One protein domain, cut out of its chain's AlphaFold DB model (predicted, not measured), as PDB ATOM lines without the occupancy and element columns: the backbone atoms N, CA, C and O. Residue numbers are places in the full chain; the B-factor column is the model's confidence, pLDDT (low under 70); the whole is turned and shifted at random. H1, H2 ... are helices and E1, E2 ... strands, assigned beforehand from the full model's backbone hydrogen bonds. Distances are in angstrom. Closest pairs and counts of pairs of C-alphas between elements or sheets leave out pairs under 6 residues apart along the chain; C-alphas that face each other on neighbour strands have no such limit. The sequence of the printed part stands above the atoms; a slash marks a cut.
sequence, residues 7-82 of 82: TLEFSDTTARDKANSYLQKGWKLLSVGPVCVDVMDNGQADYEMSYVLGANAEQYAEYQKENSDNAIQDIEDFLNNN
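This is residues 7 to 82 of the 82 residues of an uncharacterized protein of Gardnerella vaginalis (UniProt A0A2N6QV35). The model is a wide V: one arm is the long hairpin E2 and E3, the other the long helix H2, whose residues 64 to 80 stick out. Near the corner, short E1 lies beside E3, and H1 covers one face of the sheet. The printed part has 76 residues, with two named helices and three named strands in the order E1, H1, E2, E3, H2; the sheet, E1 - E3 - E2, is antiparallel, and the class is mixed. The whole is loose, with a radius of gyration of the C-alphas of 16.6 A, and flat, spanning 48 by 35 by 17 A.

Start at E1, residues 7 to 10, an edge strand antiparallel to E3, residues 45 to 55; look for N 8 and O 53, 2.9 A apart, within hydrogen-bond range. On E3's other side find E2, residues 28 to 39, antiparallel in a hairpin, with N 35 and O 48 at 2.8 A; E2 bends by 52 degrees at residue 33. H1, residues 15 to 24, is on the sheet at a height of 8.6 A, making two layers, and runs along the strands, at 10 degrees to E3 on the local plane. The closest C-alphas of H1 and E3 are those of Ala 19 and Tyr 51, 6.5 A apart. E1, H1 and E2 form a split strand-helix-strand unit, two strands running the same way with E3 between them, its crossover right-handed. H2, residues 57 to 80, only grazes the sheet, with residues 60 to 63, and is apart from H1. In H1 and H2 every O i to N i+4 pair is within hydrogen-bond range.

Find C-alpha 7 at (117.621, 115.162, 145.804), where E1 begins. E2 measures 30.3 A and E3 30.5 A. H2 runs 34.9 A to C-alpha 80 at (91.615, 137.942, 142.694).

The C-alphas farthest apart, of Gly 43 and Asn 80, are 48.4 A apart. The printed part has no cut, and its four links are tight. Mean pLDDT of the printed part is 92.1; residue 82 is under 70.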
ATOM      1  N   THR A   7     117.847 115.892 147.053       97.31
ATOM      2  CA  THR A   7     117.621 115.162 145.804       97.31
ATOM      3  C   THR A   7     116.201 115.339 145.287       97.31
ATOM      4  O   THR A   7     115.255 115.297 146.069       97.31
ATOM      5  N   LEU A   8     116.062 115.453 143.966       97.12
ATOM      6  CA  LEU A   8     114.790 115.328 143.254       97.12
ATOM      7  C   LEU A   8     114.804 114.071 142.394       97.12
ATOM      8  O   LEU A   8     115.819 113.751 141.774       97.12
ATOM      9  N   GLU A   9     113.664 113.395 142.340       97.31
ATOM     10  CA  GLU A   9     113.432 112.237 141.488       97.31
ATOM     11  C   GLU A   9     112.264 112.520 140.540       97.31
ATOM     12  O   GLU A   9     111.219 113.020 140.961       97.31
ATOM     13  N   PHE A  10     112.446 112.188 139.262       97.06
ATOM     14  CA  PHE A  10     111.393 112.245 138.253       97.06
ATOM     15  C   PHE A  10     111.321 110.913 137.524       97.06
ATOM     16  O   PHE A  10     112.330 110.502 136.954       97.06
ATOM     17  N   SER A  11     110.148 110.281 137.490       95.44
ATOM     18  CA  SER A  11     109.925 109.041 136.733       95.44
ATOM     19  C   SER A  11     108.872 109.165 135.632       95.44
ATOM     20  O   SER A  11     108.936 108.400 134.685       95.44
ATOM     21  N   ASP A  12     107.984 110.162 135.694       92.06
ATOM     22  CA  ASP A  12     106.852 110.295 134.768       92.06
ATOM     23  C   ASP A  12     107.229 110.503 133.281       92.06
ATOM     24  O   ASP A  12     108.381 110.710 132.896       92.06
ATOM     25  N   THR A  13     106.216 110.536 132.410       91.62
ATOM     26  CA  THR A  13     106.378 110.769 130.957       91.62
ATOM     27  C   THR A  13     107.122 112.061 130.577       91.62
ATOM     28  O   THR A  13     107.624 112.176 129.457       91.62
ATOM     29  N   THR A  14     107.235 113.025 131.494       94.75
ATOM     30  CA  THR A  14     107.966 114.292 131.329       94.75
ATOM     31  C   THR A  14     109.307 114.317 132.075       94.75
ATOM     32  O   THR A  14     110.009 115.332 132.045       94.75
ATOM     33  N   ALA A  15     109.702 113.213 132.717       95.94
ATOM     34  CA  ALA A  15     110.848 113.136 133.619       95.94
ATOM     35  C   ALA A  15     112.154 113.612 132.991       95.94
ATOM     36  O   ALA A  15     112.909 114.348 133.623       95.94
ATOM     37  N   ARG A  16     112.399 113.265 131.723       96.62
ATOM     38  CA  ARG A  16     113.586 113.720 130.985       96.62
ATOM     39  C   ARG A  16     113.638 115.244 130.879       96.62
ATOM     40  O   ARG A  16     114.689 115.846 131.083       96.62
ATOM     41  N   ASP A  17     112.518 115.866 130.530       97.81
ATOM     42  CA  ASP A  17     112.470 117.304 130.272       97.81
ATOM     43  C   ASP A  17     112.535 118.089 131.591       97.81
ATOM     44  O   ASP A  17     113.267 119.077 131.680       97.81
ATOM     45  N   LYS A  18     111.884 117.580 132.650       97.25
ATOM     46  CA  LYS A  18     112.066 118.067 134.027       97.25
ATOM     47  C   LYS A  18     113.524 117.947 134.464       97.25
ATOM     48  O   LYS A  18     114.103 118.925 134.912       97.25
ATOM     49  N   ALA A  19     114.153 116.790 134.278       98.06
ATOM     50  CA  ALA A  19     115.545 116.606 134.665       98.06
ATOM     51  C   ALA A  19     116.472 117.595 133.934       98.06
ATOM     52  O   ALA A  19     117.317 118.233 134.558       98.06
ATOM     53  N   ASN A  20     116.263 117.798 132.630       98.19
ATOM     54  CA  ASN A  20     117.041 118.754 131.841       98.19
ATOM     55  C   ASN A  20     116.931 120.199 132.352       98.19
ATOM     56  O   ASN A  20     117.934 120.913 132.326       98.19
ATOM     57  N   SER A  21     115.764 120.639 132.837       97.94
ATOM     58  CA  SER A  21     115.614 122.006 133.357       97.94
ATOM     59  C   SER A  21     116.458 122.234 134.616       97.94
ATOM     60  O   SER A  21     117.115 123.265 134.742       97.94
ATOM     61  N   TYR A  22     116.543 121.247 135.508       97.88
ATOM     62  CA  TYR A  22     117.399 121.316 136.696       97.88
ATOM     63  C   TYR A  22     118.887 121.162 136.361       97.88
ATOM     64  O   TYR A  22     119.723 121.847 136.952       97.88
ATOM     65  N   LEU A  23     119.241 120.336 135.370       97.88
ATOM     66  CA  LEU A  23     120.622 120.258 134.872       97.88
ATOM     67  C   LEU A  23     121.105 121.610 134.323       97.88
ATOM     68  O   LEU A  23     122.254 121.985 134.548       97.88
ATOM     69  N   GLN A  24     120.231 122.384 133.668       97.75
ATOM     70  CA  GLN A  24     120.545 123.750 133.224       97.75
ATOM     71  C   GLN A  24     120.767 124.722 134.393       97.75
ATOM     72  O   GLN A  24     121.580 125.635 134.270       97.75
ATOM     73  N   LYS A  25     120.118 124.488 135.542       95.88
ATOM     74  CA  LYS A  25     120.376 125.192 136.816       95.88
ATOM     75  C   LYS A  25     121.641 124.687 137.538       95.88
ATOM     76  O   LYS A  25     121.894 125.037 138.688       95.88
ATOM     77  N   GLY A  26     122.431 123.827 136.894       96.75
ATOM     78  CA  GLY A  26     123.677 123.289 137.434       96.75
ATOM     79  C   GLY A  26     123.502 122.139 138.428       96.75
ATOM     80  O   GLY A  26     124.470 121.785 139.104       96.75
ATOM     81  N   TRP A  27     122.303 121.559 138.558       97.62
ATOM     82  CA  TRP A  27     122.102 120.378 139.402       97.62
ATOM     83  C   TRP A  27     122.891 119.191 138.845       97.62
ATOM     84  O   TRP A  27     123.184 119.112 137.650       97.62
ATOM     85  N   LYS A  28     123.235 118.235 139.709       97.44
ATOM     86  CA  LYS A  28     124.049 117.079 139.327       97.44
ATOM     87  C   LYS A  28     123.187 115.851 139.061       97.44
ATOM     88  O   LYS A  28     122.460 115.421 139.947       97.44
ATOM     89  N   LEU A  29     123.344 115.215 137.899       97.56
ATOM     90  CA  LEU A  29     122.776 113.885 137.662       97.56
ATOM     91  C   LEU A  29     123.479 112.842 138.538       97.56
ATOM     92  O   LEU A  29     124.696 112.666 138.439       97.56
ATOM     93  N   LEU A  30     122.721 112.164 139.401       97.38
ATOM     94  CA  LEU A  30     123.233 111.130 140.303       97.38
ATOM     95  C   LEU A  30     122.968 109.723 139.772       97.38
ATOM     96  O   LEU A  30     123.833 108.860 139.892       97.38
ATOM     97  N   SER A  31     121.785 109.497 139.198       97.12
ATOM     98  CA  SER A  31     121.378 108.194 138.672       97.12
ATOM     99  C   SER A  31     120.334 108.340 137.568       97.12
ATOM    100  O   SER A  31     119.538 109.279 137.579       97.12
ATOM    101  N   VAL A  32     120.340 107.381 136.639       97.56
ATOM    102  CA  VAL A  32     119.270 107.141 135.666       97.56
ATOM    103  C   VAL A  32     119.026 105.641 135.605       97.56
ATOM    104  O   VAL A  32     119.969 104.875 135.399       97.56
ATOM    105  N   GLY A  33     117.779 105.210 135.765       96.88
ATOM    106  CA  GLY A  33     117.452 103.788 135.732       96.88
ATOM    107  C   GLY A  33     115.953 103.505 135.739       96.88
ATOM    108  O   GLY A  33     115.169 104.393 136.070       96.88
ATOM    109  N   PRO A  34     115.546 102.285 135.358       95.50
ATOM    110  CA  PRO A  34     114.148 101.895 135.404       95.50
ATOM    111  C   PRO A  34     113.667 101.782 136.855       95.50
ATOM    112  O   PRO A  34     114.358 101.207 137.700       95.50
ATOM    113  N   VAL A  35     112.465 102.283 137.131       95.25
ATOM    114  CA  VAL A  35     111.767 102.143 138.415       95.25
ATOM    115  C   VAL A  35     110.389 101.548 138.183       95.25
ATOM    116  O   VAL A  35     109.734 101.866 137.195       95.25
ATOM    117  N   CYS A  36     109.968 100.647 139.069       94.75
ATOM    118  CA  CYS A  36     108.624 100.080 139.028       94.75
ATOM    119  C   CYS A  36     107.654 101.127 139.577       94.75
ATOM    120  O   CYS A  36     107.793 101.515 140.737       94.75
ATOM    121  N   VAL A  37     106.705 101.576 138.761       93.31
ATOM    122  CA  VAL A  37     105.736 102.613 139.154       93.31
ATOM    123  C   VAL A  37     104.378 102.035 139.517       93.31
ATOM    124  O   VAL A  37     103.661 102.629 140.316       93.31
ATOM    125  N   ASP A  38     104.057 100.857 138.982       94.31
ATOM    126  CA  ASP A  38     102.823 100.148 139.293       94.31
ATOM    127  C   ASP A  38     102.959  98.641 139.029       94.31
ATOM    128  O   ASP A  38     103.903  98.178 138.377       94.31
ATOM    129  N   VAL A  39     102.006  97.864 139.536       96.38
ATOM    130  CA  VAL A  39     101.820  96.452 139.196       96.38
ATOM    131  C   VAL A  39     100.369  96.257 138.773       96.38
ATOM    132  O   VAL A  39      99.454  96.385 139.581       96.38
ATOM    133  N   MET A  40     100.164  95.911 137.504       95.00
ATOM    134  CA  MET A  40      98.839  95.682 136.928       95.00
ATOM    135  C   MET A  40      98.158  94.453 137.555       95.00
ATOM    136  O   MET A  40      98.826  93.528 138.021       95.00
ATOM    137  N   ASP A  41      96.825  94.372 137.465       95.62
ATOM    138  CA  ASP A  41      96.016  93.265 138.018       95.62
ATOM    139  C   ASP A  41      96.444  91.860 137.540       95.62
ATOM    140  O   ASP A  41      96.201  90.857 138.210       95.62
ATOM    141  N   ASN A  42      97.089  91.767 136.372       95.75
ATOM    142  CA  ASN A  42      97.611  90.519 135.810       95.75
ATOM    143  C   ASN A  42      99.013  90.131 136.342       95.75
ATOM    144  O   ASN A  42      99.585  89.144 135.877       95.75
ATOM    145  N   GLY A  43      99.570  90.900 137.283       95.25
ATOM    146  CA  GLY A  43     100.895  90.698 137.873       95.25
ATOM    147  C   GLY A  43     102.061  91.270 137.062       95.25
ATOM    148  O   GLY A  43     103.216  91.049 137.428       95.25
ATOM    149  N   GLN A  44     101.799  91.985 135.964       96.44
ATOM    150  CA  GLN A  44     102.837  92.652 135.183       96.44
ATOM    151  C   GLN A  44     103.262  93.962 135.858       96.44
ATOM    152  O   GLN A  44     102.432  94.827 136.120       96.44
ATOM    153  N   ALA A  45     104.563  94.116 136.102       96.19
ATOM    154  CA  ALA A  45     105.139  95.369 136.577       96.19
ATOM    155  C   ALA A  45     105.228  96.396 135.438       96.19
ATOM    156  O   ALA A  45     105.697  96.067 134.341       96.19
ATOM    157  N   ASP A  46     104.793  97.623 135.715       93.69
ATOM    158  CA  ASP A  46     104.977  98.779 134.844       93.69
ATOM    159  C   ASP A  46     106.220  99.563 135.276       93.69
ATOM    160  O   ASP A  46     106.430  99.824 136.466       93.69
ATOM    161  N   TYR A  47     107.061  99.906 134.305       93.75
ATOM    162  CA  TYR A  47     108.355 100.530 134.546       93.75
ATOM    163  C   TYR A  47     108.478 101.841 133.786       93.75
ATOM    164  O   TYR A  47     108.306 101.887 132.568       93.75
ATOM    165  N   GLU A  48     108.921 102.873 134.494       94.31
ATOM    166  CA  GLU A  48     109.325 104.141 133.898       94.31
ATOM    167  C   GLU A  48     110.824 104.388 134.094       94.31
ATOM    168  O   GLU A  48     111.491 103.723 134.889       94.31
ATOM    169  N   MET A  49     111.376 105.356 133.362       96.25
ATOM    170  CA  MET A  49     112.764 105.780 133.534       96.25
ATOM    171  C   MET A  49     112.848 106.893 134.575       96.25
ATOM    172  O   MET A  49     112.418 108.014 134.316       96.25
ATOM    173  N   SER A  50     113.468 106.598 135.714       97.62
ATOM    174  CA  SER A  50     113.746 107.574 136.761       97.62
ATOM    175  C   SER A  50     115.050 108.330 136.512       97.62
ATOM    176  O   SER A  50     116.059 107.746 136.099       97.62
ATOM    177  N   TYR A  51     115.026 109.630 136.796       98.38
ATOM    178  CA  TYR A  51     116.168 110.537 136.815       98.38
ATOM    179  C   TYR A  51     116.295 111.126 138.217       98.38
ATOM    180  O   TYR A  51     115.406 111.850 138.669       98.38
ATOM    181  N   VAL A  52     117.419 110.861 138.883       98.12
ATOM    182  CA  VAL A  52     117.703 111.388 140.224       98.12
ATOM    183  C   VAL A  52     118.762 112.476 140.126       98.12
ATOM    184  O   VAL A  52     119.891 112.226 139.684       98.12
ATOM    185  N   LEU A  53     118.405 113.683 140.557       98.12
ATOM    186  CA  LEU A  53     119.274 114.853 140.567       98.12
ATOM    187  C   LEU A  53     119.612 115.266 141.993       98.12
ATOM    188  O   LEU A  53     118.749 115.251 142.862       98.12
ATOM    189  N   GLY A  54     120.854 115.676 142.214       97.88
ATOM    190  CA  GLY A  54     121.336 116.224 143.473       97.88
ATOM    191  C   GLY A  54     121.571 117.728 143.388       97.88
ATOM    192  O   GLY A  54     122.165 118.205 142.417       97.88
ATOM    193  N   ALA A  55     121.170 118.437 144.439       97.75
ATOM    194  CA  ALA A  55     121.441 119.851 144.657       97.75
ATOM    195  C   ALA A  55     122.429 120.064 145.803       97.75
ATOM    196  O   ALA A  55     122.392 119.355 146.816       97.75
ATOM    197  N   ASN A  56     123.266 121.089 145.664       97.00
ATOM    198  CA  ASN A  56     123.995 121.660 146.792       97.00
ATOM    199  C   ASN A  56     123.103 122.604 147.624       97.00
ATOM    200  O   ASN A  56     121.926 122.808 147.321       97.00
ATOM    201  N   ALA A  57     123.656 123.172 148.698       95.38
ATOM    202  CA  ALA A  57     122.898 124.024 149.614       95.38
ATOM    203  C   ALA A  57     122.316 125.289 148.957       95.38
ATOM    204  O   ALA A  57     121.182 125.652 149.263       95.38
ATOM    205  N   GLU A  58     123.055 125.938 148.052       95.56
ATOM    206  CA  GLU A  58     122.595 127.138 147.338       95.56
ATOM    207  C   GLU A  58     121.425 126.803 146.404       95.56
ATOM    208  O   GLU A  58     120.353 127.395 146.506       95.56
ATOM    209  N   GLN A  59     121.579 125.758 145.590       96.62
ATOM    210  CA  GLN A  59     120.548 125.268 144.672       96.62
ATOM    211  C   GLN A  59     119.275 124.816 145.397       96.62
ATOM    212  O   GLN A  59     118.163 125.036 144.916       96.62
ATOM    213  N   TYR A  60     119.416 124.183 146.564       95.56
ATOM    214  CA  TYR A  60     118.265 123.784 147.369       95.56
ATOM    215  C   TYR A  60     117.561 124.985 148.019       95.56
ATOM    216  O   TYR A  60     116.335 124.989 148.140       95.56
ATOM    217  N   ALA A  61     118.305 126.017 148.425       95.19
ATOM    218  CA  ALA A  61     117.717 127.255 148.933       95.19
ATOM    219  C   ALA A  61     116.935 128.000 147.837       95.19
ATOM    220  O   ALA A  61     115.812 128.440 148.082       95.19
ATOM    221  N   GLU A  62     117.481 128.078 146.618       95.00
ATOM    222  CA  GLU A  62     116.779 128.636 145.454       95.00
ATOM    223  C   GLU A  62     115.497 127.864 145.140       95.00
ATOM    224  O   GLU A  62     114.437 128.470 145.003       95.00
ATOM    225  N   TYR A  63     115.560 126.529 145.117       94.69
ATOM    226  CA  TYR A  63     114.382 125.687 144.915       94.69
ATOM    227  C   TYR A  63     113.292 125.955 145.959       94.69
ATOM    228  O   TYR A  63     112.127 126.124 145.609       94.69
ATOM    229  N   GLN A  64     113.643 126.042 147.245       92.69
ATOM    230  CA  GLN A  64     112.666 126.354 148.294       92.69
ATOM    231  C   GLN A  64     112.023 127.728 148.099       92.69
ATOM    232  O   GLN A  64     110.819 127.876 148.320       92.69
ATOM    233  N   LYS A  65     112.805 128.718 147.658       92.62
ATOM    234  CA  LYS A  65     112.292 130.050 147.349       92.62
ATOM    235  C   LYS A  65     111.319 130.014 146.170       92.62
ATOM    236  O   LYS A  65     110.199 130.478 146.326       92.62
ATOM    237  N   GLU A  66     111.697 129.389 145.053       89.56
ATOM    238  CA  GLU A  66     110.824 129.234 143.878       89.56
ATOM    239  C   GLU A  66     109.490 128.561 144.241       89.56
ATOM    240  O   GLU A  66     108.431 129.016 143.824       89.56
ATOM    241  N   ASN A  67     109.517 127.503 145.059       84.19
ATOM    242  CA  ASN A  67     108.288 126.816 145.478       84.19
ATOM    243  C   ASN A  67     107.439 127.648 146.449       84.19
ATOM    244  O   ASN A  67     106.214 127.554 146.416       84.19
ATOM    245  N   SER A  68     108.070 128.463 147.297       81.00
ATOM    246  CA  SER A  68     107.351 129.372 148.197       81.00
ATOM    247  C   SER A  68     106.693 130.516 147.423       81.00
ATOM    248  O   SER A  68     105.530 130.825 147.667       81.00
ATOM    249  N   ASP A  69     107.411 131.100 146.462       79.94
ATOM    250  CA  ASP A  69     106.913 132.182 145.609       79.94
ATOM    251  C   ASP A  69     105.747 131.689 144.728       79.94
ATOM    252  O   ASP A  69     104.722 132.363 144.632       79.94
ATOM    253  N   ASN A  70     105.843 130.472 144.174       76.31
ATOM    254  CA  ASN A  70     104.744 129.851 143.423       76.31
ATOM    255  C   ASN A  70     103.492 129.642 144.293       76.31
ATOM    256  O   ASN A  70     102.385 129.954 143.863       76.31
ATOM    257  N   ALA A  71     103.657 129.176 145.537       72.00
ATOM    258  CA  ALA A  71     102.532 128.979 146.452       72.00
ATOM    259  C   ALA A  71     101.833 130.299 146.828       72.00
ATOM    260  O   ALA A  71     100.621 130.316 147.040       72.00
ATOM    261  N   ILE A  72     102.580 131.405 146.914       75.06
ATOM    262  CA  ILE A  72     102.011 132.739 147.151       75.06
ATOM    263  C   ILE A  72     101.224 133.206 145.922       75.06
ATOM    264  O   ILE A  72     100.091 133.663 146.077       75.06
ATOM    265  N   GLN A  73     101.776 133.037 144.717       74.50
ATOM    266  CA  GLN A  73     101.100 133.425 143.477       74.50
ATOM    267  C   GLN A  73      99.770 132.681 143.287       74.50
ATOM    268  O   GLN A  73      98.757 133.309 142.986       74.50
ATOM    269  N   ASP A  74      99.740 131.369 143.546       77.31
ATOM    270  CA  ASP A  74      98.515 130.563 143.442       77.31
ATOM    271  C   ASP A  74      97.402 131.064 144.389       77.31
ATOM    272  O   ASP A  74      96.215 131.036 144.051       77.31
ATOM    273  N   ILE A  75      97.772 131.557 145.579       78.50
ATOM    274  CA  ILE A  75      96.828 132.145 146.545       78.50
ATOM    275  C   ILE A  75      96.305 133.495 146.045       78.50
ATOM    276  O   ILE A  75      95.104 133.753 146.133       78.50
ATOM    277  N   GLU A  76      97.180 134.358 145.528       83.25
ATOM    278  CA  GLU A  76      96.780 135.658 144.977       83.25
ATOM    279  C   GLU A  76      95.823 135.494 143.791       83.25
ATOM    280  O   GLU A  76      94.789 136.164 143.732       83.25
ATOM    281  N   ASP A  77      96.108 134.554 142.890       85.62
ATOM    282  CA  ASP A  77      95.264 134.256 141.733       85.62
ATOM    283  C   ASP A  77      93.885 133.720 142.151       85.62
ATOM    284  O   ASP A  77      92.870 134.057 141.535       85.62
ATOM    285  N   PHE A  78      93.814 132.926 143.224       80.62
ATOM    286  CA  PHE A  78      92.543 132.456 143.782       80.62
ATOM    287  C   PHE A  78      91.724 133.586 144.428       80.62
ATOM    288  O   PHE A  78      90.497 133.615 144.293       80.62
ATOM    289  N   LEU A  79      92.382 134.515 145.129       82.50
ATOM    290  CA  LEU A  79      91.729 135.649 145.793       82.50
ATOM    291  C   LEU A  79      91.244 136.717 144.804       82.50
ATOM    292  O   LEU A  79      90.216 137.336 145.052       82.50
ATOM    293  N   ASN A  80      91.955 136.925 143.696       80.81
ATOM    294  CA  ASN A  80      91.615 137.942 142.694       80.81
ATOM    295  C   ASN A  80      90.543 137.489 141.684       80.81
ATOM    296  O   ASN A  80      90.010 138.322 140.950       80.81
ATOM    297  N   ASN A  81      90.237 136.188 141.628       72.56
ATOM    298  CA  ASN A  81      89.239 135.604 140.725       72.56
ATOM    299  C   ASN A  81      87.902 135.240 141.416       72.56
ATOM    300  O   ASN A  81      87.061 134.594 140.787       72.56
ATOM    301  N   ASN A  82      87.696 135.653 142.675       52.78
ATOM    302  CA  ASN A  82      86.438 135.540 143.437       52.78
ATOM    303  C   ASN A  82      85.945 136.917 143.902       52.78
ATOM    304  O   ASN A  82      84.717 137.052 144.104       52.78
TER     305      ASN A  82